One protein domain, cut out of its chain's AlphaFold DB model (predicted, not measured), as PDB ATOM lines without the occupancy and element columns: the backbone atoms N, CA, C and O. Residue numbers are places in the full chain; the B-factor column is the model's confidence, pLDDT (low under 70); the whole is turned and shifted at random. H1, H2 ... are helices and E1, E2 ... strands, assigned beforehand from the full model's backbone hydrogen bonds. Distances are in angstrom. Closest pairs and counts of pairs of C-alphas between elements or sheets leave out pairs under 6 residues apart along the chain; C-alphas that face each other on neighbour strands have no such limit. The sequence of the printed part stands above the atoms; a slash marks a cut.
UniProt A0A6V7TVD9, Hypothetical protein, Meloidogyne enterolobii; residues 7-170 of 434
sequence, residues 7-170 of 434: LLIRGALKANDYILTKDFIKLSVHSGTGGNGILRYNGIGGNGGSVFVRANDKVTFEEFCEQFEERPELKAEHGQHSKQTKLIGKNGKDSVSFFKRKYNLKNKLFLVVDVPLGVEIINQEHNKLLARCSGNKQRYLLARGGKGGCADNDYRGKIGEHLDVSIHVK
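What this domain is: This is residues 7 to 170 of the 434 residues of the protein "Hypothetical protein" of Meloidogyne enterolobii (UniProt A0A6V7TVD9). What shape? There is little regular structure: a sandwich of two mixed sheets, E3 E1 E8 E5 E6 and E4 E2 E7, with loops 31 to 50, 76 to 94 and 144 to 161 running out as one arm. What else? Of 164 printed residues, 56 are in named elements: H1, E1, E2, H2, E3 to E8. It is only just compact: radius of gyration of the C-alphas 18.0 A, spans 62 by 41 by 26 A.

How they stand to each other: Which strands pair? E1, residues 24 to 30, and E8, residues 162 to 169, are antiparallel, with N 27 and O 165 3.0 A apart. What about helices? H2, residues 61 to 68, has a height over their sheet of 9.1 A.

Where its parts are: Where to start? C-alpha 7 of H1, residues 7 to 10, is at (-43.193, 15.277, 29.297). Where does E8 end? C-alpha 169 is at (-46.306, 18.647, 15.253).

The domain as a whole: Any cut? The printed part has no cut. Where is confidence low? Residues 7 to 23, among others, are under pLDDT 70.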
ATOM      1  N   LEU A   7     -41.933  15.928  29.632       32.38
ATOM      2  CA  LEU A   7     -43.193  15.277  29.297       32.38
ATOM      3  C   LEU A   7     -43.750  15.790  27.961       32.38
ATOM      4  O   LEU A   7     -44.252  14.993  27.184       32.38
ATOM      5  N   LEU A   8     -43.537  17.070  27.629       33.12
ATOM      6  CA  LEU A   8     -43.963  17.720  26.377       33.12
ATOM      7  C   LEU A   8     -43.656  16.875  25.121       33.12
ATOM      8  O   LEU A   8     -44.445  16.887  24.184       33.12
ATOM      9  N   ILE A   9     -42.549  16.119  25.134       34.94
ATOM     10  CA  ILE A   9     -42.085  15.295  24.005       34.94
ATOM     11  C   ILE A   9     -42.062  13.785  24.323       34.94
ATOM     12  O   ILE A   9     -42.160  12.972  23.408       34.94
ATOM     13  N   ARG A  10     -42.107  13.360  25.596       33.41
ATOM     14  CA  ARG A  10     -42.579  11.992  25.918       33.41
ATOM     15  C   ARG A  10     -44.066  11.786  25.603       33.41
ATOM     16  O   ARG A  10     -44.496  10.657  25.432       33.41
ATOM     17  N   GLY A  11     -44.816  12.875  25.459       34.28
ATOM     18  CA  GLY A  11     -46.095  12.963  24.763       34.28
ATOM     19  C   GLY A  11     -45.969  13.154  23.243       34.28
ATOM     20  O   GLY A  11     -46.904  13.645  22.634       34.28
ATOM     21  N   ALA A  12     -44.858  12.795  22.589       34.12
ATOM     22  CA  ALA A  12     -44.778  12.778  21.120       34.12
ATOM     23  C   ALA A  12     -44.632  11.364  20.520       34.12
ATOM     24  O   ALA A  12     -45.313  11.080  19.537       34.12
ATOM     25  N   LEU A  13     -43.833  10.473  21.123       34.53
ATOM     26  CA  LEU A  13     -43.354   9.220  20.505       34.53
ATOM     27  C   LEU A  13     -43.413   8.025  21.477       34.53
ATOM     28  O   LEU A  13     -43.347   8.233  22.693       34.53
ATOM     29  N   LYS A  14     -43.538   6.787  20.976       33.16
ATOM     30  CA  LYS A  14     -43.338   5.580  21.797       33.16
ATOM     31  C   LYS A  14     -41.871   5.159  21.852       33.16
ATOM     32  O   LYS A  14     -41.214   5.014  20.827       33.16
ATOM     33  N   ALA A  15     -41.481   4.744  23.059       33.78
ATOM     34  CA  ALA A  15     -40.136   4.425  23.553       33.78
ATOM     35  C   ALA A  15     -39.264   3.382  22.799       33.78
ATOM     36  O   ALA A  15     -38.271   2.940  23.371       33.78
ATOM     37  N   ASN A  16     -39.610   2.966  21.578       26.95
ATOM     38  CA  ASN A  16     -38.827   2.053  20.732       26.95
ATOM     39  C   ASN A  16     -38.782   2.449  19.237       26.95
ATOM     40  O   ASN A  16     -37.869   2.001  18.551       26.95
ATOM     41  N   ASP A  17     -39.699   3.286  18.730       29.25
ATOM     42  CA  ASP A  17     -39.876   3.545  17.286       29.25
ATOM     43  C   ASP A  17     -39.883   5.058  16.976       29.25
ATOM     44  O   ASP A  17     -40.822   5.603  16.405       29.25
ATOM     45  N   TYR A  18     -38.798   5.761  17.324       36.78
ATOM     46  CA  TYR A  18     -38.636   7.226  17.197       36.78
ATOM     47  C   TYR A  18     -38.703   7.803  15.749       36.78
ATOM     48  O   TYR A  18     -38.359   8.970  15.523       36.78
ATOM     49  N   ILE A  19     -39.120   7.028  14.738       31.25
ATOM     50  CA  ILE A  19     -39.441   7.546  13.400       31.25
ATOM     51  C   ILE A  19     -40.868   8.104  13.433       31.25
ATOM     52  O   ILE A  19     -41.836   7.349  13.490       31.25
ATOM     53  N   LEU A  20     -41.013   9.425  13.284       36.72
ATOM     54  CA  LEU A  20     -42.303  10.044  12.959       36.72
ATOM     55  C   LEU A  20     -42.738   9.625  11.547       36.72
ATOM     56  O   LEU A  20     -42.479  10.311  10.563       36.72
ATOM     57  N   THR A  21     -43.401   8.472  11.461       36.12
ATOM     58  CA  THR A  21     -44.034   7.949  10.238       36.12
ATOM     59  C   THR A  21     -45.258   8.768   9.827       36.12
ATOM     60  O   THR A  21     -45.636   8.770   8.656       36.12
ATOM     61  N   LYS A  22     -45.860   9.482  10.787       47.03
ATOM     62  CA  LYS A  22     -46.900  10.495  10.596       47.03
ATOM     63  C   LYS A  22     -46.528  11.723  11.423       47.03
ATOM     64  O   LYS A  22     -46.348  11.636  12.633       47.03
ATOM     65  N   ASP A  23     -46.412  12.856  10.751       51.72
ATOM     66  CA  ASP A  23     -46.031  14.182  11.257       51.72
ATOM     67  C   ASP A  23     -47.223  15.160  11.297       51.72
ATOM     68  O   ASP A  23     -47.251  16.100  12.102       51.72
ATOM     69  N   PHE A  24     -48.241  14.887  10.477       70.38
ATOM     70  CA  PHE A  24     -49.575  15.460  10.561       70.38
ATOM     71  C   PHE A  24     -50.669  14.383  10.621       70.38
ATOM     72  O   PHE A  24     -50.511  13.264  10.134       70.38
ATOM     73  N   ILE A  25     -51.835  14.758  11.152       80.81
ATOM     74  CA  ILE A  25     -53.088  14.010  10.993       80.81
ATOM     75  C   ILE A  25     -54.221  14.952  10.573       80.81
ATOM     76  O   ILE A  25     -54.280  16.111  10.989       80.81
ATOM     77  N   LYS A  26     -55.117  14.460   9.713       86.75
ATOM     78  CA  LYS A  26     -56.343  15.153   9.302       86.75
ATOM     79  C   LYS A  26     -57.525  14.586  10.079       86.75
ATOM     80  O   LYS A  26     -57.672  13.369  10.117       86.75
ATOM     81  N   LEU A  27     -58.353  15.450  10.663       88.94
ATOM     82  CA  LEU A  27     -59.564  15.065  11.398       88.94
ATOM     83  C   LEU A  27     -60.745  15.932  10.956       88.94
ATOM     84  O   LEU A  27     -60.589  17.148  10.820       88.94
ATOM     85  N   SER A  28     -61.926  15.333  10.812       89.62
ATOM     86  CA  SER A  28     -63.176  16.079  10.645       89.62
ATOM     87  C   SER A  28     -63.784  16.400  12.008       89.62
ATOM     88  O   SER A  28     -63.911  15.529  12.875       89.62
ATOM     89  N   VAL A  29     -64.113  17.668  12.244       90.62
ATOM     90  CA  VAL A  29     -64.575  18.171  13.541       90.62
ATOM     91  C   VAL A  29     -66.052  18.514  13.456       90.62
ATOM     92  O   VAL A  29     -66.455  19.381  12.685       90.62
ATOM     93  N   HIS A  30     -66.867  17.880  14.300       91.56
ATOM     94  CA  HIS A  30     -68.302  18.126  14.377       91.56
ATOM     95  C   HIS A  30     -68.721  18.458  15.805       91.56
ATOM     96  O   HIS A  30     -68.769  17.600  16.691       91.56
ATOM     97  N   SER A  31     -69.083  19.715  16.030       91.00
ATOM     98  CA  SER A  31     -69.773  20.088  17.259       91.00
ATOM     99  C   SER A  31     -71.223  19.580  17.268       91.00
ATOM    100  O   SER A  31     -71.758  19.109  16.260       91.00
ATOM    101  N   GLY A  32     -71.864  19.621  18.435       92.00
ATOM    102  CA  GLY A  32     -73.244  19.188  18.586       92.00
ATOM    103  C   GLY A  32     -74.227  20.189  17.985       92.00
ATOM    104  O   GLY A  32     -74.063  21.399  18.138       92.00
ATOM    105  N   THR A  33     -75.303  19.699  17.371       95.31
ATOM    106  CA  THR A  33     -76.461  20.542  17.043       95.31
ATOM    107  C   THR A  33     -77.227  20.927  18.312       95.31
ATOM    108  O   THR A  33     -77.214  20.201  19.311       95.31
ATOM    109  N   GLY A  34     -77.893  22.080  18.294       95.69
ATOM    110  CA  GLY A  34     -78.847  22.460  19.332       95.69
ATOM    111  C   GLY A  34     -80.128  21.632  19.230       95.69
ATOM    112  O   GLY A  34     -80.621  21.361  18.137       95.69
ATOM    113  N   GLY A  35     -80.704  21.260  20.368       96.00
ATOM    114  CA  GLY A  35     -82.014  20.619  20.418       96.00
ATOM    115  C   GLY A  35     -83.132  21.628  20.162       96.00
ATOM    116  O   GLY A  35     -83.091  22.745  20.673       96.00
ATOM    117  N   ASN A  36     -84.157  21.239  19.402       96.25
ATOM    118  CA  ASN A  36     -85.389  22.030  19.257       96.25
ATOM    119  C   ASN A  36     -86.123  22.201  20.599       96.25
ATOM    120  O   ASN A  36     -86.183  21.274  21.412       96.25
ATOM    121  N   GLY A  37     -86.714  23.375  20.790       94.06
ATOM    122  CA  GLY A  37     -87.663  23.673  21.854       94.06
ATOM    123  C   GLY A  37     -89.100  23.283  21.487       94.06
ATOM    124  O   GLY A  37     -89.338  22.598  20.491       94.06
ATOM    125  N   ILE A  38     -90.079  23.737  22.278       95.06
ATOM    126  CA  ILE A  38     -91.513  23.600  21.967       95.06
ATOM    127  C   ILE A  38     -92.232  24.932  22.208       95.06
ATOM    128  O   ILE A  38     -92.547  25.267  23.352       95.06
ATOM    129  N   LEU A  39     -92.572  25.624  21.117       91.81
ATOM    130  CA  LEU A  39     -93.287  26.909  21.102       91.81
ATOM    131  C   LEU A  39     -94.545  26.918  21.991       91.81
ATOM    132  O   LEU A  39     -94.671  27.781  22.849       91.81
ATOM    133  N   ARG A  40     -95.439  25.922  21.861       92.56
ATOM    134  CA  ARG A  40     -96.717  25.853  22.614       92.56
ATOM    135  C   ARG A  40     -96.557  25.932  24.144       92.56
ATOM    136  O   ARG A  40     -97.499  26.325  24.821       92.56
ATOM    137  N   TYR A  41     -95.403  25.539  24.681       89.94
ATOM    138  CA  TYR A  41     -95.143  25.496  26.125       89.94
ATOM    139  C   TYR A  41     -93.907  26.321  26.522       89.94
ATOM    140  O   TYR A  41     -93.340  26.092  27.589       89.94
ATOM    141  N   ASN A  42     -93.440  27.222  25.645       89.25
ATOM    142  CA  ASN A  42     -92.194  27.986  25.784       89.25
ATOM    143  C   ASN A  42     -90.967  27.130  26.171       89.25
ATOM    144  O   ASN A  42     -90.036  27.609  26.818       89.25
ATOM    145  N   GLY A  43     -90.950  25.849  25.784       93.62
ATOM    146  CA  GLY A  43     -89.894  24.915  26.164       93.62
ATOM    147  C   GLY A  43     -88.595  25.225  25.429       93.62
ATOM    148  O   GLY A  43     -88.601  25.268  24.204       93.62
ATOM    149  N   ILE A  44     -87.497  25.417  26.160       95.38
ATOM    150  CA  ILE A  44     -86.175  25.747  25.613       95.38
ATOM    151  C   ILE A  44     -85.354  24.468  25.414       95.38
ATOM    152  O   ILE A  44     -85.064  23.754  26.376       95.38
ATOM    153  N   GLY A  45     -84.967  24.179  24.172       94.75
ATOM    154  CA  GLY A  45     -84.117  23.033  23.850       94.75
ATOM    155  C   GLY A  45     -82.666  23.249  24.297       94.75
ATOM    156  O   GLY A  45     -82.206  24.382  24.422       94.75
ATOM    157  N   GLY A  46     -81.935  22.163  24.556       95.94
ATOM    158  CA  GLY A  46     -80.548  22.248  25.023       95.94
ATOM    159  C   GLY A  46     -79.579  22.721  23.934       95.94
ATOM    160  O   GLY A  46     -79.767  22.420  22.758       95.94
ATOM    161  N   ASN A  47     -78.504  23.407  24.319       94.62
ATOM    162  CA  ASN A  47     -77.386  23.703  23.416       94.62
ATOM    163  C   ASN A  47     -76.632  22.415  23.043       94.62
ATOM    164  O   ASN A  47     -76.537  21.493  23.857       94.62
ATOM    165  N   GLY A  48     -76.059  22.359  21.843       93.06
ATOM    166  CA  GLY A  48     -75.091  21.326  21.478       93.06
ATOM    167  C   GLY A  48     -73.754  21.510  22.199       93.06
ATOM    168  O   GLY A  48     -73.379  22.631  22.550       93.06
ATOM    169  N   GLY A  49     -73.028  20.414  22.425       90.62
ATOM    170  CA  GLY A  49     -71.674  20.458  22.980       90.62
ATOM    171  C   GLY A  49     -70.664  21.027  21.981       90.62
ATOM    172  O   GLY A  49     -70.814  20.853  20.771       90.62
ATOM    173  N   SER A  50     -69.616  21.691  22.468       87.69
ATOM    174  CA  SER A  50     -68.538  22.214  21.613       87.69
ATOM    175  C   SER A  50     -67.357  21.241  21.559       87.69
ATOM    176  O   SER A  50     -67.119  20.489  22.505       87.69
ATOM    177  N   VAL A  51     -66.584  21.238  20.470       88.25
ATOM    178  CA  VAL A  51     -65.349  20.447  20.401       88.25
ATOM    179  C   VAL A  51     -64.182  21.270  20.927       88.25
ATOM    180  O   VAL A  51     -63.818  22.300  20.356       88.25
ATOM    181  N   PHE A  52     -63.564  20.766  21.992       84.94
ATOM    182  CA  PHE A  52     -62.289  21.242  22.502       84.94
ATOM    183  C   PHE A  52     -61.230  20.148  22.390       84.94
ATOM    184  O   PHE A  52     -61.505  18.975  22.652       84.94
ATOM    185  N   VAL A  53     -59.998  20.568  22.122       84.44
ATOM    186  CA  VAL A  53     -58.806  19.797  22.488       84.44
ATOM    187  C   VAL A  53     -58.177  20.395  23.743       84.44
ATOM    188  O   VAL A  53     -58.414  21.558  24.083       84.44
ATOM    189  N   ARG A  54     -57.360  19.616  24.445       82.50
ATOM    190  CA  ARG A  54     -56.507  20.080  25.539       82.50
ATOM    191  C   ARG A  54     -55.075  19.679  25.239       82.50
ATOM    192  O   ARG A  54     -54.811  18.509  25.008       82.50
ATOM    193  N   ALA A  55     -54.154  20.633  25.263       70.81
ATOM    194  CA  ALA A  55     -52.746  20.291  25.130       70.81
ATOM    195  C   ALA A  55     -52.276  19.615  26.426       70.81
ATOM    196  O   ALA A  55     -52.428  20.186  27.507       70.81
ATOM    197  N   ASN A  56     -51.770  18.389  26.343       67.75
ATOM    198  CA  ASN A  56     -51.402  17.563  27.488       67.75
ATOM    199  C   ASN A  56     -49.958  17.083  27.327       67.75
ATOM    200  O   ASN A  56     -49.544  16.665  26.252       67.75
ATOM    201  N   ASP A  57     -49.201  17.125  28.417       55.97
ATOM    202  CA  ASP A  57     -47.822  16.655  28.466       55.97
ATOM    203  C   ASP A  57     -47.716  15.117  28.565       55.97
ATOM    204  O   ASP A  57     -46.628  14.565  28.527       55.97
ATOM    205  N   LYS A  58     -48.835  14.392  28.677       60.25
ATOM    206  CA  LYS A  58     -48.849  12.929  28.880       60.25
ATOM    207  C   LYS A  58     -49.226  12.067  27.681       60.25
ATOM    208  O   LYS A  58     -49.270  10.855  27.857       60.25
ATOM    209  N   VAL A  59     -49.586  12.647  26.539       61.78
ATOM    210  CA  VAL A  59     -50.297  11.916  25.475       61.78
ATOM    211  C   VAL A  59     -49.533  11.998  24.170       61.78
ATOM    212  O   VAL A  59     -49.368  13.103  23.672       61.78
ATOM    213  N   THR A  60     -49.145  10.829  23.651       60.62
ATOM    214  CA  THR A  60     -48.573  10.520  22.328       60.62
ATOM    215  C   THR A  60     -48.972  11.465  21.186       60.62
ATOM    216  O   THR A  60     -50.167  11.711  21.064       60.62
ATOM    217  N   PHE A  61     -48.094  11.886  20.256       68.69
ATOM    218  CA  PHE A  61     -48.578  12.235  18.904       68.69
ATOM    219  C   PHE A  61     -48.881  10.960  18.128       68.69
ATOM    220  O   PHE A  61     -49.894  10.876  17.443       68.69
ATOM    221  N   GLU A  62     -48.057   9.933  18.319       60.31
ATOM    222  CA  GLU A  62     -48.330   8.584  17.847       60.31
ATOM    223  C   GLU A  62     -49.588   8.001  18.521       60.31
ATOM    224  O   GLU A  62     -50.521   7.624  17.819       60.31
ATOM    225  N   GLU A  63     -49.695   8.023  19.862       69.81
ATOM    226  CA  GLU A  63     -50.919   7.550  20.550       69.81
ATOM    227  C   GLU A  63     -52.152   8.409  20.213       69.81
ATOM    228  O   GLU A  63     -53.283   7.924  20.270       69.81
ATOM    229  N   PHE A  64     -51.973   9.695  19.888       78.50
ATOM    230  CA  PHE A  64     -53.045  10.548  19.373       78.50
ATOM    231  C   PHE A  64     -53.464  10.099  17.971       78.50
ATOM    232  O   PHE A  64     -54.651   9.892  17.740       78.50
ATOM    233  N   CYS A  65     -52.523   9.858  17.059       75.38
ATOM    234  CA  CYS A  65     -52.820   9.321  15.732       75.38
ATOM    235  C   CYS A  65     -53.512   7.946  15.793       75.38
ATOM    236  O   CYS A  65     -54.498   7.740  15.086       75.38
ATOM    237  N   GLU A  66     -53.073   7.037  16.672       76.00
ATOM    238  CA  GLU A  66     -53.711   5.725  16.883       76.00
ATOM    239  C   GLU A  66     -55.172   5.834  17.353       76.00
ATOM    240  O   GLU A  66     -56.007   5.024  16.955       76.00
ATOM    241  N   GLN A  67     -55.522   6.848  18.156       74.44
ATOM    242  CA  GLN A  67     -56.909   7.075  18.600       74.44
ATOM    243  C   GLN A  67     -57.869   7.431  17.454       74.44
ATOM    244  O   GLN A  67     -59.083   7.307  17.627       74.44
ATOM    245  N   PHE A  68     -57.346   7.867  16.305       78.88
ATOM    246  CA  PHE A  68     -58.127   8.375  15.175       78.88
ATOM    247  C   PHE A  68     -57.889   7.613  13.861       78.88
ATOM    248  O   PHE A  68     -58.471   7.972  12.841       78.88
ATOM    249  N   GLU A  69     -57.099   6.536  13.871       73.88
ATOM    250  CA  GLU A  69     -56.765   5.770  12.661       73.88
ATOM    251  C   GLU A  69     -57.965   5.002  12.077       73.88
ATOM    252  O   GLU A  69     -58.204   5.070  10.874       73.88
ATOM    253  N   GLU A  70     -58.788   4.349  12.910       72.50
ATOM    254  CA  GLU A  70     -60.053   3.741  12.451       72.50
ATOM    255  C   GLU A  70     -61.144   4.785  12.145       72.50
ATOM    256  O   GLU A  70     -62.097   4.497  11.416       72.50
ATOM    257  N   ARG A  71     -61.077   5.967  12.777       78.81
ATOM    258  CA  ARG A  71     -62.133   6.994  12.767       78.81
ATOM    259  C   ARG A  71     -61.539   8.399  12.936       78.81
ATOM    260  O   ARG A  71     -61.461   8.870  14.071       78.81
ATOM    261  N   PRO A  72     -61.181   9.102  11.849       84.06
ATOM    262  CA  PRO A  72     -60.600  10.446  11.903       84.06
ATOM    263  C   PRO A  72     -61.655  11.539  12.174       84.06
ATOM    264  O   PRO A  72     -61.761  12.525  11.449       84.06
ATOM    265  N   GLU A  73     -62.466  11.364  13.221       85.00
ATOM    266  CA  GLU A  73     -63.608  12.222  13.549       85.00
ATOM    267  C   GLU A  73     -63.603  12.662  15.023       85.00
ATOM    268  O   GLU A  73     -63.572  11.840  15.940       85.00
ATOM    269  N   LEU A  74     -63.738  13.968  15.266       86.06
ATOM    270  CA  LEU A  74     -63.940  14.552  16.595       86.06
ATOM    271  C   LEU A  74     -65.386  15.030  16.735       86.06
ATOM    272  O   LEU A  74     -65.770  16.011  16.101       86.06
ATOM    273  N   LYS A  75     -66.192  14.361  17.572       86.25
ATOM    274  CA  LYS A  75     -67.633  14.646  17.705       86.25
ATOM    275  C   LYS A  75     -68.027  15.065  19.128       86.25
ATOM    276  O   LYS A  75     -67.487  14.567  20.113       86.25
ATOM    277  N   ALA A  76     -68.974  15.995  19.246       88.12
ATOM    278  CA  ALA A  76     -69.596  16.396  20.514       88.12
ATOM    279  C   ALA A  76     -71.088  16.017  20.550       88.12
ATOM    280  O   ALA A  76     -71.730  15.846  19.510       88.12
ATOM    281  N   GLU A  77     -71.664  15.869  21.746       90.12
ATOM    282  CA  GLU A  77     -73.062  15.444  21.873       90.12
ATOM    283  C   GLU A  77     -74.033  16.550  21.441       90.12
ATOM    284  O   GLU A  77     -73.833  17.735  21.715       90.12
ATOM    285  N   HIS A  78     -75.131  16.159  20.797       92.62
ATOM    286  CA  HIS A  78     -76.217  17.072  20.444       92.62
ATOM    287  C   HIS A  78     -77.032  17.474  21.684       92.62
ATOM    288  O   HIS A  78     -77.179  16.702  22.637       92.62
ATOM    289  N   GLY A  79     -77.589  18.684  21.661       93.06
ATOM    290  CA  GLY A  79     -78.512  19.167  22.680       93.06
ATOM    291  C   GLY A  79     -79.834  18.403  22.638       93.06
ATOM    292  O   GLY A  79     -80.372  18.110  21.572       93.06
ATOM    293  N   GLN A  80     -80.384  18.067  23.803       95.56
ATOM    294  CA  GLN A  80     -81.660  17.359  23.872       95.56
ATOM    295  C   GLN A  80     -82.823  18.303  23.570       95.56
ATOM    296  O   GLN A  80     -82.878  19.425  24.078       95.56
ATOM    297  N   HIS A  81     -83.792  17.810  22.801       95.31
ATOM    298  CA  HIS A  81     -85.067  18.487  22.594       95.31
ATOM    299  C   HIS A  81     -85.819  18.710  23.914       95.31
ATOM    300  O   HIS A  81     -85.769  17.868  24.819       95.31
ATOM    301  N   SER A  82     -86.580  19.801  23.989       93.12
ATOM    302  CA  SER A  82     -87.629  19.957  25.001       93.12
ATOM    303  C   SER A  82     -88.689  18.866  24.864       93.12
ATOM    304  O   SER A  82     -88.936  18.335  23.780       93.12
ATOM    305  N   LYS A  83     -89.363  18.550  25.971       92.06
ATOM    306  CA  LYS A  83     -90.531  17.658  26.016       92.06
ATOM    307  C   LYS A  83     -91.633  18.312  26.842       92.06
ATOM    308  O   LYS A  83     -91.337  19.126  27.707       92.06
ATOM    309  N   GLN A  84     -92.890  17.924  26.641       88.56
ATOM    310  CA  GLN A  84     -94.009  18.447  27.445       88.56
ATOM    311  C   GLN A  84     -93.795  18.198  28.952       88.56
ATOM    312  O   GLN A  84     -93.994  19.091  29.766       88.56
ATOM    313  N   THR A  85     -93.272  17.022  29.312       87.25
ATOM    314  CA  THR A  85     -92.893  16.647  30.688       87.25
ATOM    315  C   THR A  85     -91.555  17.227  31.160       87.25
ATOM    316  O   THR A  85     -91.202  17.085  32.329       87.25
ATOM    317  N   LYS A  86     -90.775  17.858  30.272       88.31
ATOM    318  CA  LYS A  86     -89.523  18.536  30.620       88.31
ATOM    319  C   LYS A  86     -89.216  19.660  29.633       88.31
ATOM    320  O   LYS A  86     -88.547  19.454  28.617       88.31
ATOM    321  N   LEU A  87     -89.684  20.857  29.972       89.94
ATOM    322  CA  LEU A  87     -89.616  22.036  29.106       89.94
ATOM    323  C   LEU A  87     -88.178  22.467  28.779       89.94
ATOM    324  O   LEU A  87     -87.940  22.936  27.672       89.94
ATOM    325  N   ILE A  88     -87.216  22.259  29.686       91.62
ATOM    326  CA  ILE A  88     -85.796  22.579  29.462       91.62
ATOM    327  C   ILE A  88     -85.027  21.325  29.021       91.62
ATOM    328  O   ILE A  88     -84.844  20.378  29.800       91.62
ATOM    329  N   GLY A  89     -84.548  21.325  27.778       90.38
ATOM    330  CA  GLY A  89     -83.660  20.296  27.239       90.38
ATOM    331  C   GLY A  89     -82.298  20.275  27.944       90.38
ATOM    332  O   GLY A  89     -81.790  21.303  28.385       90.38
ATOM    333  N   LYS A  90     -81.678  19.096  28.081       94.06
ATOM    334  CA  LYS A  90     -80.284  19.010  28.555       94.06
ATOM    335  C   LYS A  90     -79.336  19.471  27.446       94.06
ATOM    336  O   LYS A  90     -79.469  19.004  26.317       94.06
ATOM    337  N   ASN A  91     -78.346  20.294  27.781       91.19
ATOM    338  CA  ASN A  91     -77.226  20.562  26.878       91.19
ATOM    339  C   ASN A  91     -76.461  19.262  26.571       91.19
ATOM    340  O   ASN A  91     -76.342  18.392  27.442       91.19
ATOM    341  N   GLY A  92     -75.935  19.149  25.354       86.06
ATOM    342  CA  GLY A  92     -74.973  18.113  24.994       86.06
ATOM    343  C   GLY A  92     -73.630  18.348  25.690       86.06
ATOM    344  O   GLY A  92     -73.262  19.486  25.982       86.06
ATOM    345  N   LYS A  93     -72.897  17.271  25.987       83.88
ATOM    346  CA  LYS A  93     -71.524  17.360  26.498       83.88
ATOM    347  C   LYS A  93     -70.547  17.788  25.398       83.88
ATOM    348  O   LYS A  93     -70.632  17.310  24.264       83.88
ATOM    349  N   ASP A  94     -69.595  18.636  25.778       77.25
ATOM    350  CA  ASP A  94     -68.403  18.948  24.985       77.25
ATOM    351  C   ASP A  94     -67.623  17.679  24.593       77.25
ATOM    352  O   ASP A  94     -67.633  16.697  25.335       77.25
ATOM    353  N   SER A  95     -66.924  17.759  23.453       62.44
ATOM    354  CA  SER A  95     -65.840  16.876  22.971       62.44
ATOM    355  C   SER A  95     -65.796  15.459  23.561       62.44
ATOM    356  O   SER A  95     -65.159  15.242  24.589       62.44
ATOM    357  N   VAL A  96     -66.386  14.485  22.860       52.25
ATOM    358  CA  VAL A  96     -66.384  13.069  23.250       52.25
ATOM    359  C   VAL A  96     -65.519  12.253  22.288       52.25
ATOM    360  O   VAL A  96     -65.911  12.032  21.143       52.25
ATOM    361  N   SER A  97     -64.387  11.720  22.760       43.44
ATOM    362  CA  SER A  97     -63.746  10.580  22.087       43.44
ATOM    363  C   SER A  97     -64.354   9.259  22.570       43.44
ATOM    364  O   SER A  97     -64.592   9.042  23.763       43.44
ATOM    365  N   PHE A  98     -64.628   8.363  21.620       38.97
ATOM    366  CA  PHE A  98     -65.096   7.005  21.887       38.97
ATOM    367  C   PHE A  98     -63.898   6.059  21.966       38.97
ATOM    368  O   PHE A  98     -63.119   5.992  21.023       38.97
ATOM    369  N   PHE A  99     -63.781   5.285  23.049       35.31
ATOM    370  CA  PHE A  99     -62.694   4.314  23.202       35.31
ATOM    371  C   PHE A  99     -63.180   2.861  23.088       35.31
ATOM    372  O   PHE A  99     -64.001   2.391  23.878       35.31
ATOM    373  N   LYS A 100     -62.614   2.152  22.112       37.06
ATOM    374  CA  LYS A 100     -62.583   0.696  21.890       37.06
ATOM    375  C   LYS A 100     -61.310   0.455  21.050       37.06
ATOM    376  O   LYS A 100     -60.984   1.312  20.248       37.06
ATOM    377  N   ARG A 101     -60.544  -0.634  21.171       36.72
ATOM    378  CA  ARG A 101     -60.718  -1.882  21.944       36.72
ATOM    379  C   ARG A 101     -59.343  -2.570  22.109       36.72
ATOM    380  O   ARG A 101     -58.946  -3.322  21.231       36.72
ATOM    381  N   LYS A 102     -58.628  -2.351  23.226       36.34
ATOM    382  CA  LYS A 102     -57.357  -3.072  23.514       36.34
ATOM    383  C   LYS A 102     -57.183  -3.541  24.966       36.34
ATOM    384  O   LYS A 102     -56.608  -4.597  25.191       36.34
ATOM    385  N   TYR A 103     -57.766  -2.833  25.936       33.94
ATOM    386  CA  TYR A 103     -57.848  -3.262  27.340       33.94
ATOM    387  C   TYR A 103     -59.309  -3.279  27.811       33.94
ATOM    388  O   TYR A 103     -60.106  -2.443  27.382       33.94
ATOM    389  N   ASN A 104     -59.663  -4.211  28.705       34.72
ATOM    390  CA  ASN A 104     -61.036  -4.466  29.182       34.72
ATOM    391  C   ASN A 104     -61.563  -3.415  30.194       34.72
ATOM    392  O   ASN A 104     -62.182  -3.747  31.204       34.72
ATOM    393  N   LEU A 105     -61.333  -2.125  29.933       37.44
ATOM    394  CA  LEU A 105     -61.892  -1.036  30.733       37.44
ATOM    395  C   LEU A 105     -63.252  -0.603  30.170       37.44
ATOM    396  O   LEU A 105     -63.390  -0.298  28.987       37.44
ATOM    397  N   LYS A 106     -64.262  -0.551  31.048       35.12
ATOM    398  CA  LYS A 106     -65.627  -0.100  30.728       35.12
ATOM    399  C   LYS A 106     -65.602   1.311  30.123       35.12
ATOM    400  O   LYS A 106     -64.949   2.185  30.687       35.12
ATOM    401  N   ASN A 107     -66.352   1.510  29.031       35.59
ATOM    402  CA  ASN A 107     -66.503   2.749  28.248       35.59
ATOM    403  C   ASN A 107     -66.289   4.036  29.073       35.59
ATOM    404  O   ASN A 107     -67.213   4.523  29.732       35.59
ATOM    405  N   LYS A 108     -65.080   4.605  29.027       37.25
ATOM    406  CA  LYS A 108     -64.749   5.834  29.753       37.25
ATOM    407  C   LYS A 108     -64.911   7.028  28.818       37.25
ATOM    408  O   LYS A 108     -64.123   7.205  27.900       37.25
ATOM    409  N   LEU A 109     -65.956   7.819  29.051       37.72
ATOM    410  CA  LEU A 109     -66.258   9.011  28.262       37.72
ATOM    411  C   LEU A 109     -65.229  10.111  28.581       37.72
ATOM    412  O   LEU A 109     -65.251  10.678  29.677       37.72
ATOM    413  N   PHE A 110     -64.315  10.400  27.657       45.25
ATOM    414  CA  PHE A 110     -63.387  11.523  27.794       45.25
ATOM    415  C   PHE A 110     -64.080  12.802  27.313       45.25
ATOM    416  O   PHE A 110     -64.507  12.868  26.169       45.25
ATOM    417  N   LEU A 111     -64.216  13.788  28.209       52.28
ATOM    418  CA  LEU A 111     -64.920  15.070  27.990       52.28
ATOM    419  C   LEU A 111     -64.098  16.127  27.231       52.28
ATOM    420  O   LEU A 111     -64.603  17.200  26.896       52.28
ATOM    421  N   VAL A 112     -62.806  15.868  27.042       65.12
ATOM    422  CA  VAL A 112     -61.890  16.672  26.233       65.12
ATOM    423  C   VAL A 112     -60.871  15.712  25.644       65.12
ATOM    424  O   VAL A 112     -60.366  14.852  26.370       65.12
ATOM    425  N   VAL A 113     -60.570  15.860  24.356       79.25
ATOM    426  CA  VAL A 113     -59.516  15.080  23.701       79.25
ATOM    427  C   VAL A 113     -58.171  15.729  23.989       79.25
ATOM    428  O   VAL A 113     -58.017  16.941  23.844       79.25
ATOM    429  N   ASP A 114     -57.206  14.923  24.416       81.50
ATOM    430  CA  ASP A 114     -55.846  15.385  24.642       81.50
ATOM    431  C   ASP A 114     -55.039  15.344  23.344       81.50
ATOM    432  O   ASP A 114     -55.058  14.345  22.630       81.50
ATOM    433  N   VAL A 115     -54.334  16.436  23.059       78.69
ATOM    434  CA  VAL A 115     -53.331  16.549  21.991       78.69
ATOM    435  C   VAL A 115     -51.958  16.776  22.620       78.69
ATOM    436  O   VAL A 115     -51.892  17.371  23.703       78.69
ATOM    437  N   PRO A 116     -50.861  16.396  21.952       69.94
ATOM    438  CA  PRO A 116     -49.530  16.789  22.383       69.94
ATOM    439  C   PRO A 116     -49.367  18.303  22.464       69.94
ATOM    440  O   PRO A 116     -50.046  19.093  21.796       69.94
ATOM    441  N   LEU A 117     -48.400  18.709  23.270       61.88
ATOM    442  CA  LEU A 117     -47.905  20.075  23.285       61.88
ATOM    443  C   LEU A 117     -46.946  20.314  22.102       61.88
ATOM    444  O   LEU A 117     -46.379  19.387  21.536       61.88
ATOM    445  N   GLY A 118     -46.786  21.574  21.697       63.06
ATOM    446  CA  GLY A 118     -46.024  21.956  20.498       63.06
ATOM    447  C   GLY A 118     -46.791  21.792  19.177       63.06
ATOM    448  O   GLY A 118     -46.293  22.178  18.126       63.06
ATOM    449  N   VAL A 119     -48.017  21.270  19.210       71.19
ATOM    450  CA  VAL A 119     -48.861  21.051  18.026       71.19
ATOM    451  C   VAL A 119     -49.506  22.351  17.518       71.19
ATOM    452  O   VAL A 119     -49.962  23.186  18.303       71.19
ATOM    453  N   GLU A 120     -49.591  22.518  16.197       73.81
ATOM    454  CA  GLU A 120     -50.401  23.551  15.534       73.81
ATOM    455  C   GLU A 120     -51.616  22.921  14.838       73.81
ATOM    456  O   GLU A 120     -51.508  21.882  14.188       73.81
ATOM    457  N   ILE A 121     -52.784  23.558  14.975       81.81
ATOM    458  CA  ILE A 121     -54.056  23.085  14.406       81.81
ATOM    459  C   ILE A 121     -54.561  24.112  13.396       81.81
ATOM    460  O   ILE A 121     -54.721  25.286  13.735       81.81
ATOM    461  N   ILE A 122     -54.816  23.668  12.165       75.19
ATOM    462  CA  ILE A 122     -55.078  24.515  10.996       75.19
ATOM    463  C   ILE A 122     -56.368  24.041  10.305       75.19
ATOM    464  O   ILE A 122     -56.465  22.869   9.942       75.19
ATOM    465  N   ASN A 123     -57.350  24.930  10.103       80.50
ATOM    466  CA  ASN A 123     -58.532  24.656   9.266       80.50
ATOM    467  C   ASN A 123     -58.081  24.485   7.802       80.50
ATOM    468  O   ASN A 123     -57.349  25.334   7.284       80.50
ATOM    469  N   GLN A 124     -58.514  23.403   7.149       80.88
ATOM    470  CA  GLN A 124     -58.075  23.049   5.793       80.88
ATOM    471  C   GLN A 124     -58.726  23.904   4.688       80.88
ATOM    472  O   GLN A 124     -58.070  24.183   3.689       80.88
ATOM    473  N   GLU A 125     -59.965  24.366   4.868       73.56
ATOM    474  CA  GLU A 125     -60.738  25.144   3.880       73.56
ATOM    475  C   GLU A 125     -60.132  26.527   3.600       73.56
ATOM    476  O   GLU A 125     -60.276  27.079   2.509       73.56
ATOM    477  N   HIS A 126     -59.485  27.120   4.607       69.06
ATOM    478  CA  HIS A 126     -58.936  28.481   4.555       69.06
ATOM    479  C   HIS A 126     -57.450  28.553   4.942       69.06
ATOM    480  O   HIS A 126     -56.921  29.645   5.142       69.06
ATOM    481  N   ASN A 127     -56.787  27.398   5.105       65.69
ATOM    482  CA  ASN A 127     -55.409  27.256   5.604       65.69
ATOM    483  C   ASN A 127     -55.120  28.117   6.858       65.69
ATOM    484  O   ASN A 127     -54.058  28.727   7.013       65.69
ATOM    485  N   LYS A 128     -56.117  28.231   7.746       68.44
ATOM    486  CA  LYS A 128     -56.124  29.199   8.849       68.44
ATOM    487  C   LYS A 128     -55.749  28.524  10.161       68.44
ATOM    488  O   LYS A 128     -56.454  27.628  10.625       68.44
ATOM    489  N   LEU A 129     -54.675  28.998  10.791       65.31
ATOM    490  CA  LEU A 129     -54.266  28.574  12.131       65.31
ATOM    491  C   LEU A 129     -55.386  28.861  13.150       65.31
ATOM    492  O   LEU A 129     -55.750  30.017  13.370       65.31
ATOM    493  N   LEU A 130     -55.910  27.805  13.772       74.88
ATOM    494  CA  LEU A 130     -56.934  27.857  14.818       74.88
ATOM    495  C   LEU A 130     -56.310  27.898  16.217       74.88
ATOM    496  O   LEU A 130     -56.754  28.659  17.074       74.88
ATOM    497  N   ALA A 131     -55.280  27.079  16.455       73.94
ATOM    498  CA  ALA A 131     -54.661  26.935  17.769       73.94
ATOM    499  C   ALA A 131     -53.159  26.626  17.692       73.94
ATOM    500  O   ALA A 131     -52.701  25.895  16.812       73.94
ATOM    501  N   ARG A 132     -52.416  27.139  18.680       72.38
ATOM    502  CA  ARG A 132     -51.072  26.675  19.052       72.38
ATOM    503  C   ARG A 132     -51.153  26.012  20.419       72.38
ATOM    504  O   ARG A 132     -51.384  26.695  21.419       72.38
ATOM    505  N   CYS A 133     -50.966  24.703  20.461       66.94
ATOM    506  CA  CYS A 133     -51.066  23.875  21.656       66.94
ATOM    507  C   CYS A 133     -49.784  23.991  22.494       66.94
ATOM    508  O   CYS A 133     -48.991  23.063  22.562       66.94
ATOM    509  N   SER A 134     -49.536  25.161  23.087       56.78
ATOM    510  CA  SER A 134     -48.289  25.465  23.814       56.78
ATOM    511  C   SER A 134     -48.434  25.478  25.342       56.78
ATOM    512  O   SER A 134     -47.430  25.392  26.043       56.78
ATOM    513  N   GLY A 135     -49.653  25.589  25.881       50.38
ATOM    514  CA  GLY A 135     -49.901  25.639  27.326       50.38
ATOM    515  C   GLY A 135     -50.322  24.284  27.894       50.38
ATOM    516  O   GLY A 135     -51.375  23.766  27.528       50.38
ATOM    517  N   ASN A 136     -49.549  23.712  28.822       56.59
ATOM    518  CA  ASN A 136     -49.895  22.429  29.446       56.59
ATOM    519  C   ASN A 136     -51.258  22.503  30.168       56.59
ATOM    520  O   ASN A 136     -51.509  23.416  30.957       56.59
ATOM    521  N   LYS A 137     -52.137  21.538  29.878       66.00
ATOM    522  CA  LYS A 137     -53.551  21.430  30.283       66.00
ATOM    523  C   LYS A 137     -54.469  22.551  29.769       66.00
ATOM    524  O   LYS A 137     -55.644  22.576  30.143       66.00
ATOM    525  N   GLN A 138     -53.997  23.440  28.893       68.88
ATOM    526  CA  GLN A 138     -54.825  24.488  28.291       68.88
ATOM    527  C   GLN A 138     -55.819  23.877  27.293       68.88
ATOM    528  O   GLN A 138     -55.440  23.071  26.443       68.88
ATOM    529  N   ARG A 139     -57.100  24.263  27.394       78.69
ATOM    530  CA  ARG A 139     -58.140  23.908  26.412       78.69
ATOM    531  C   ARG A 139     -58.128  24.900  25.250       78.69
ATOM    532  O   ARG A 139     -58.052  26.108  25.475       78.69
ATOM    533  N   TYR A 140     -58.287  24.387  24.037       82.00
ATOM    534  CA  TYR A 140     -58.443  25.154  22.804       82.00
ATOM    535  C   TYR A 140     -59.757  24.740  22.141       82.00
ATOM    536  O   TYR A 140     -60.034  23.551  21.978       82.00
ATOM    537  N   LEU A 141     -60.588  25.725  21.811       85.19
ATOM    538  CA  LEU A 141     -61.863  25.536  21.123       85.19
ATOM    539  C   LEU A 141     -61.600  25.331  19.626       85.19
ATOM    540  O   LEU A 141     -60.931  26.165  19.022       85.19
ATOM    541  N   LEU A 142     -62.133  24.253  19.047       87.12
ATOM    542  CA  LEU A 142     -62.051  23.989  17.606       87.12
ATOM    543  C   LEU A 142     -63.369  24.287  16.883       87.12
ATOM    544  O   LEU A 142     -63.332  24.881  15.814       87.12
ATOM    545  N   ALA A 143     -64.508  23.901  17.470       88.62
ATOM    546  CA  ALA A 143     -65.837  24.090  16.883       88.62
ATOM    547  C   ALA A 143     -66.904  24.322  17.967       88.62
ATOM    548  O   ALA A 143     -66.978  23.569  18.943       88.62
ATOM    549  N   ARG A 144     -67.749  25.344  17.805       90.25
ATOM    550  CA  ARG A 144     -68.839  25.721  18.722       90.25
ATOM    551  C   ARG A 144     -70.124  24.950  18.444       90.25
ATOM    552  O   ARG A 144     -70.641  24.975  17.332       90.25
ATOM    553  N   GLY A 145     -70.678  24.347  19.494       93.06
ATOM    554  CA  GLY A 145     -71.987  23.700  19.451       93.06
ATOM    555  C   GLY A 145     -73.131  24.684  19.191       93.06
ATOM    556  O   GLY A 145     -73.103  25.838  19.624       93.06
ATOM    557  N   GLY A 146     -74.155  24.216  18.480       94.31
ATOM    558  CA  GLY A 146     -75.298  25.025  18.071       94.31
ATOM    559  C   GLY A 146     -76.192  25.443  19.244       94.31
ATOM    560  O   GLY A 146     -76.466  24.657  20.156       94.31
ATOM    561  N   LYS A 147     -76.692  26.687  19.210       95.06
ATOM    562  CA  LYS A 147     -77.664  27.196  20.194       95.06
ATOM    563  C   LYS A 147     -78.956  26.370  20.138       95.06
ATOM    564  O   LYS A 147     -79.485  26.123  19.053       95.06
ATOM    565  N   GLY A 148     -79.477  25.980  21.298       95.25
ATOM    566  CA  GLY A 148     -80.773  25.320  21.427       95.25
ATOM    567  C   GLY A 148     -81.940  26.193  20.950       95.25
ATOM    568  O   GLY A 148     -81.814  27.407  20.778       95.25
ATOM    569  N   GLY A 149     -83.085  25.565  20.698       95.50
ATOM    570  CA  GLY A 149     -84.302  26.246  20.271       95.50
ATOM    571  C   GLY A 149     -84.957  27.013  21.419       95.50
ATOM    572  O   GLY A 149     -85.434  26.403  22.372       95.50
ATOM    573  N   CYS A 150     -85.023  28.336  21.298       93.06
ATOM    574  CA  CYS A 150     -85.715  29.260  22.199       93.06
ATOM    575  C   CYS A 150     -86.502  30.303  21.379       93.06
ATOM    576  O   CYS A 150     -86.594  30.173  20.157       93.06
ATOM    577  N   ALA A 151     -87.071  31.325  22.028       93.00
ATOM    578  CA  ALA A 151     -87.837  32.372  21.341       93.00
ATOM    579  C   ALA A 151     -87.025  33.062  20.223       93.00
ATOM    580  O   ALA A 151     -87.522  33.203  19.111       93.00
ATOM    581  N   ASP A 152     -85.749  33.378  20.475       92.12
ATOM    582  CA  ASP A 152     -84.837  34.080  19.551       92.12
ATOM    583  C   ASP A 152     -84.509  33.318  18.242       92.12
ATOM    584  O   ASP A 152     -83.711  33.787  17.425       92.12
ATOM    585  N   ASN A 153     -85.006  32.090  18.079       90.81
ATOM    586  CA  ASN A 153     -84.772  31.229  16.919       90.81
ATOM    587  C   ASN A 153     -85.953  30.280  16.648       90.81
ATOM    588  O   ASN A 153     -85.735  29.114  16.326       90.81
ATOM    589  N   ASP A 154     -87.193  30.758  16.802       94.44
ATOM    590  CA  ASP A 154     -88.440  30.038  16.475       94.44
ATOM    591  C   ASP A 154     -88.569  28.652  17.137       94.44
ATOM    592  O   ASP A 154     -89.184  27.727  16.601       94.44
ATOM    593  N   TYR A 155     -87.932  28.478  18.297       94.00
ATOM    594  CA  TYR A 155     -87.757  27.199  18.986       94.00
ATOM    595  C   TYR A 155     -87.050  26.107  18.150       94.00
ATOM    596  O   TYR A 155     -87.075  24.929  18.511       94.00
ATOM    597  N   ARG A 156     -86.331  26.477  17.084       95.12
ATOM    598  CA  ARG A 156     -85.511  25.587  16.245       95.12
ATOM    599  C   ARG A 156     -84.049  25.635  16.683       95.12
ATOM    600  O   ARG A 156     -83.423  26.694  16.692       95.12
ATOM    601  N   GLY A 157     -83.489  24.488  17.053       93.88
ATOM    602  CA  GLY A 157     -82.073  24.377  17.389       93.88
ATOM    603  C   GLY A 157     -81.197  24.669  16.170       93.88
ATOM    604  O   GLY A 157     -81.511  24.251  15.057       93.88
ATOM    605  N   LYS A 158     -80.107  25.416  16.365       96.44
ATOM    606  CA  LYS A 158     -79.148  25.709  15.294       96.44
ATOM    607  C   LYS A 158     -78.184  24.538  15.101       96.44
ATOM    608  O   LYS A 158     -77.857  23.826  16.052       96.44
ATOM    609  N   ILE A 159     -77.714  24.359  13.870       94.50
ATOM    610  CA  ILE A 159     -76.617  23.436  13.553       94.50
ATOM    611  C   ILE A 159     -75.340  23.950  14.247       94.50
ATOM    612  O   ILE A 159     -75.213  25.152  14.497       94.50
ATOM    613  N   GLY A 160     -74.449  23.041  14.640       90.62
ATOM    614  CA  GLY A 160     -73.144  23.398  15.195       90.62
ATOM    615  C   GLY A 160     -72.123  23.736  14.105       90.62
ATOM    616  O   GLY A 160     -72.357  23.504  12.922       90.62
ATOM    617  N   GLU A 161     -70.970  24.268  14.499       91.12
ATOM    618  CA  GLU A 161     -69.818  24.384  13.604       91.12
ATOM    619  C   GLU A 161     -69.292  22.987  13.209       91.12
ATOM    620  O   GLU A 161     -69.144  22.091  14.056       91.12
ATOM    621  N   HIS A 162     -68.997  22.834  11.917       92.06
ATOM    622  CA  HIS A 162     -68.365  21.675  11.291       92.06
ATOM    623  C   HIS A 162     -67.180  22.171  10.458       92.06
ATOM    624  O   HIS A 162     -67.338  23.164   9.753       92.06
ATOM    625  N   LEU A 163     -66.011  21.532  10.561       90.81
ATOM    626  CA  LEU A 163     -64.829  21.874   9.758       90.81
ATOM    627  C   LEU A 163     -63.782  20.753   9.757       90.81
ATOM    628  O   LEU A 163     -63.617  20.046  10.752       90.81
ATOM    629  N   ASP A 164     -63.002  20.663   8.684       90.19
ATOM    630  CA  ASP A 164     -61.839  19.779   8.625       90.19
ATOM    631  C   ASP A 164     -60.580  20.491   9.133       90.19
ATOM    632  O   ASP A 164     -60.211  21.577   8.669       90.19
ATOM    633  N   VAL A 165     -59.875  19.856  10.070       88.31
ATOM    634  CA  VAL A 165     -58.586  20.333  10.587       88.31
ATOM    635  C   VAL A 165     -57.441  19.455  10.107       88.31
ATOM    636  O   VAL A 165     -57.595  18.256   9.879       88.31
ATOM    637  N   SER A 166     -56.270  20.063   9.977       81.62
ATOM    638  CA  SER A 166     -54.987  19.368   9.940       81.62
ATOM    639  C   SER A 166     -54.193  19.747  11.189       81.62
ATOM    640  O   SER A 166     -54.173  20.910  11.602       81.62
ATOM    641  N   ILE A 167     -53.614  18.742  11.832       82.00
ATOM    642  CA  ILE A 167     -52.952  18.825  13.131       82.00
ATOM    643  C   ILE A 167     -51.503  18.416  12.909       82.00
ATOM    644  O   ILE A 167     -51.254  17.271  12.549       82.00
ATOM    645  N   HIS A 168     -50.572  19.351  13.094       71.62
ATOM    646  CA  HIS A 168     -49.155  19.210  12.741       71.62
ATOM    647  C   HIS A 168     -48.286  19.334  13.991       71.62
ATOM    648  O   HIS A 168     -48.487  20.259  14.786       71.62
ATOM    649  N   VAL A 169     -47.281  18.472  14.163       63.31
ATOM    650  CA  VAL A 169     -46.306  18.647  15.253       63.31
ATOM    651  C   VAL A 169     -45.323  19.758  14.883       63.31
ATOM    652  O   VAL A 169     -44.459  19.574  14.028       63.31
ATOM    653  N   LYS A 170     -45.395  20.919  15.548       55.56
ATOM    654  CA  LYS A 170     -44.415  21.993  15.339       55.56
ATOM    655  C   LYS A 170     -43.208  21.810  16.254       55.56
ATOM    656  O   LYS A 170     -42.984  22.586  17.185       55.56
TER     657      LYS A 170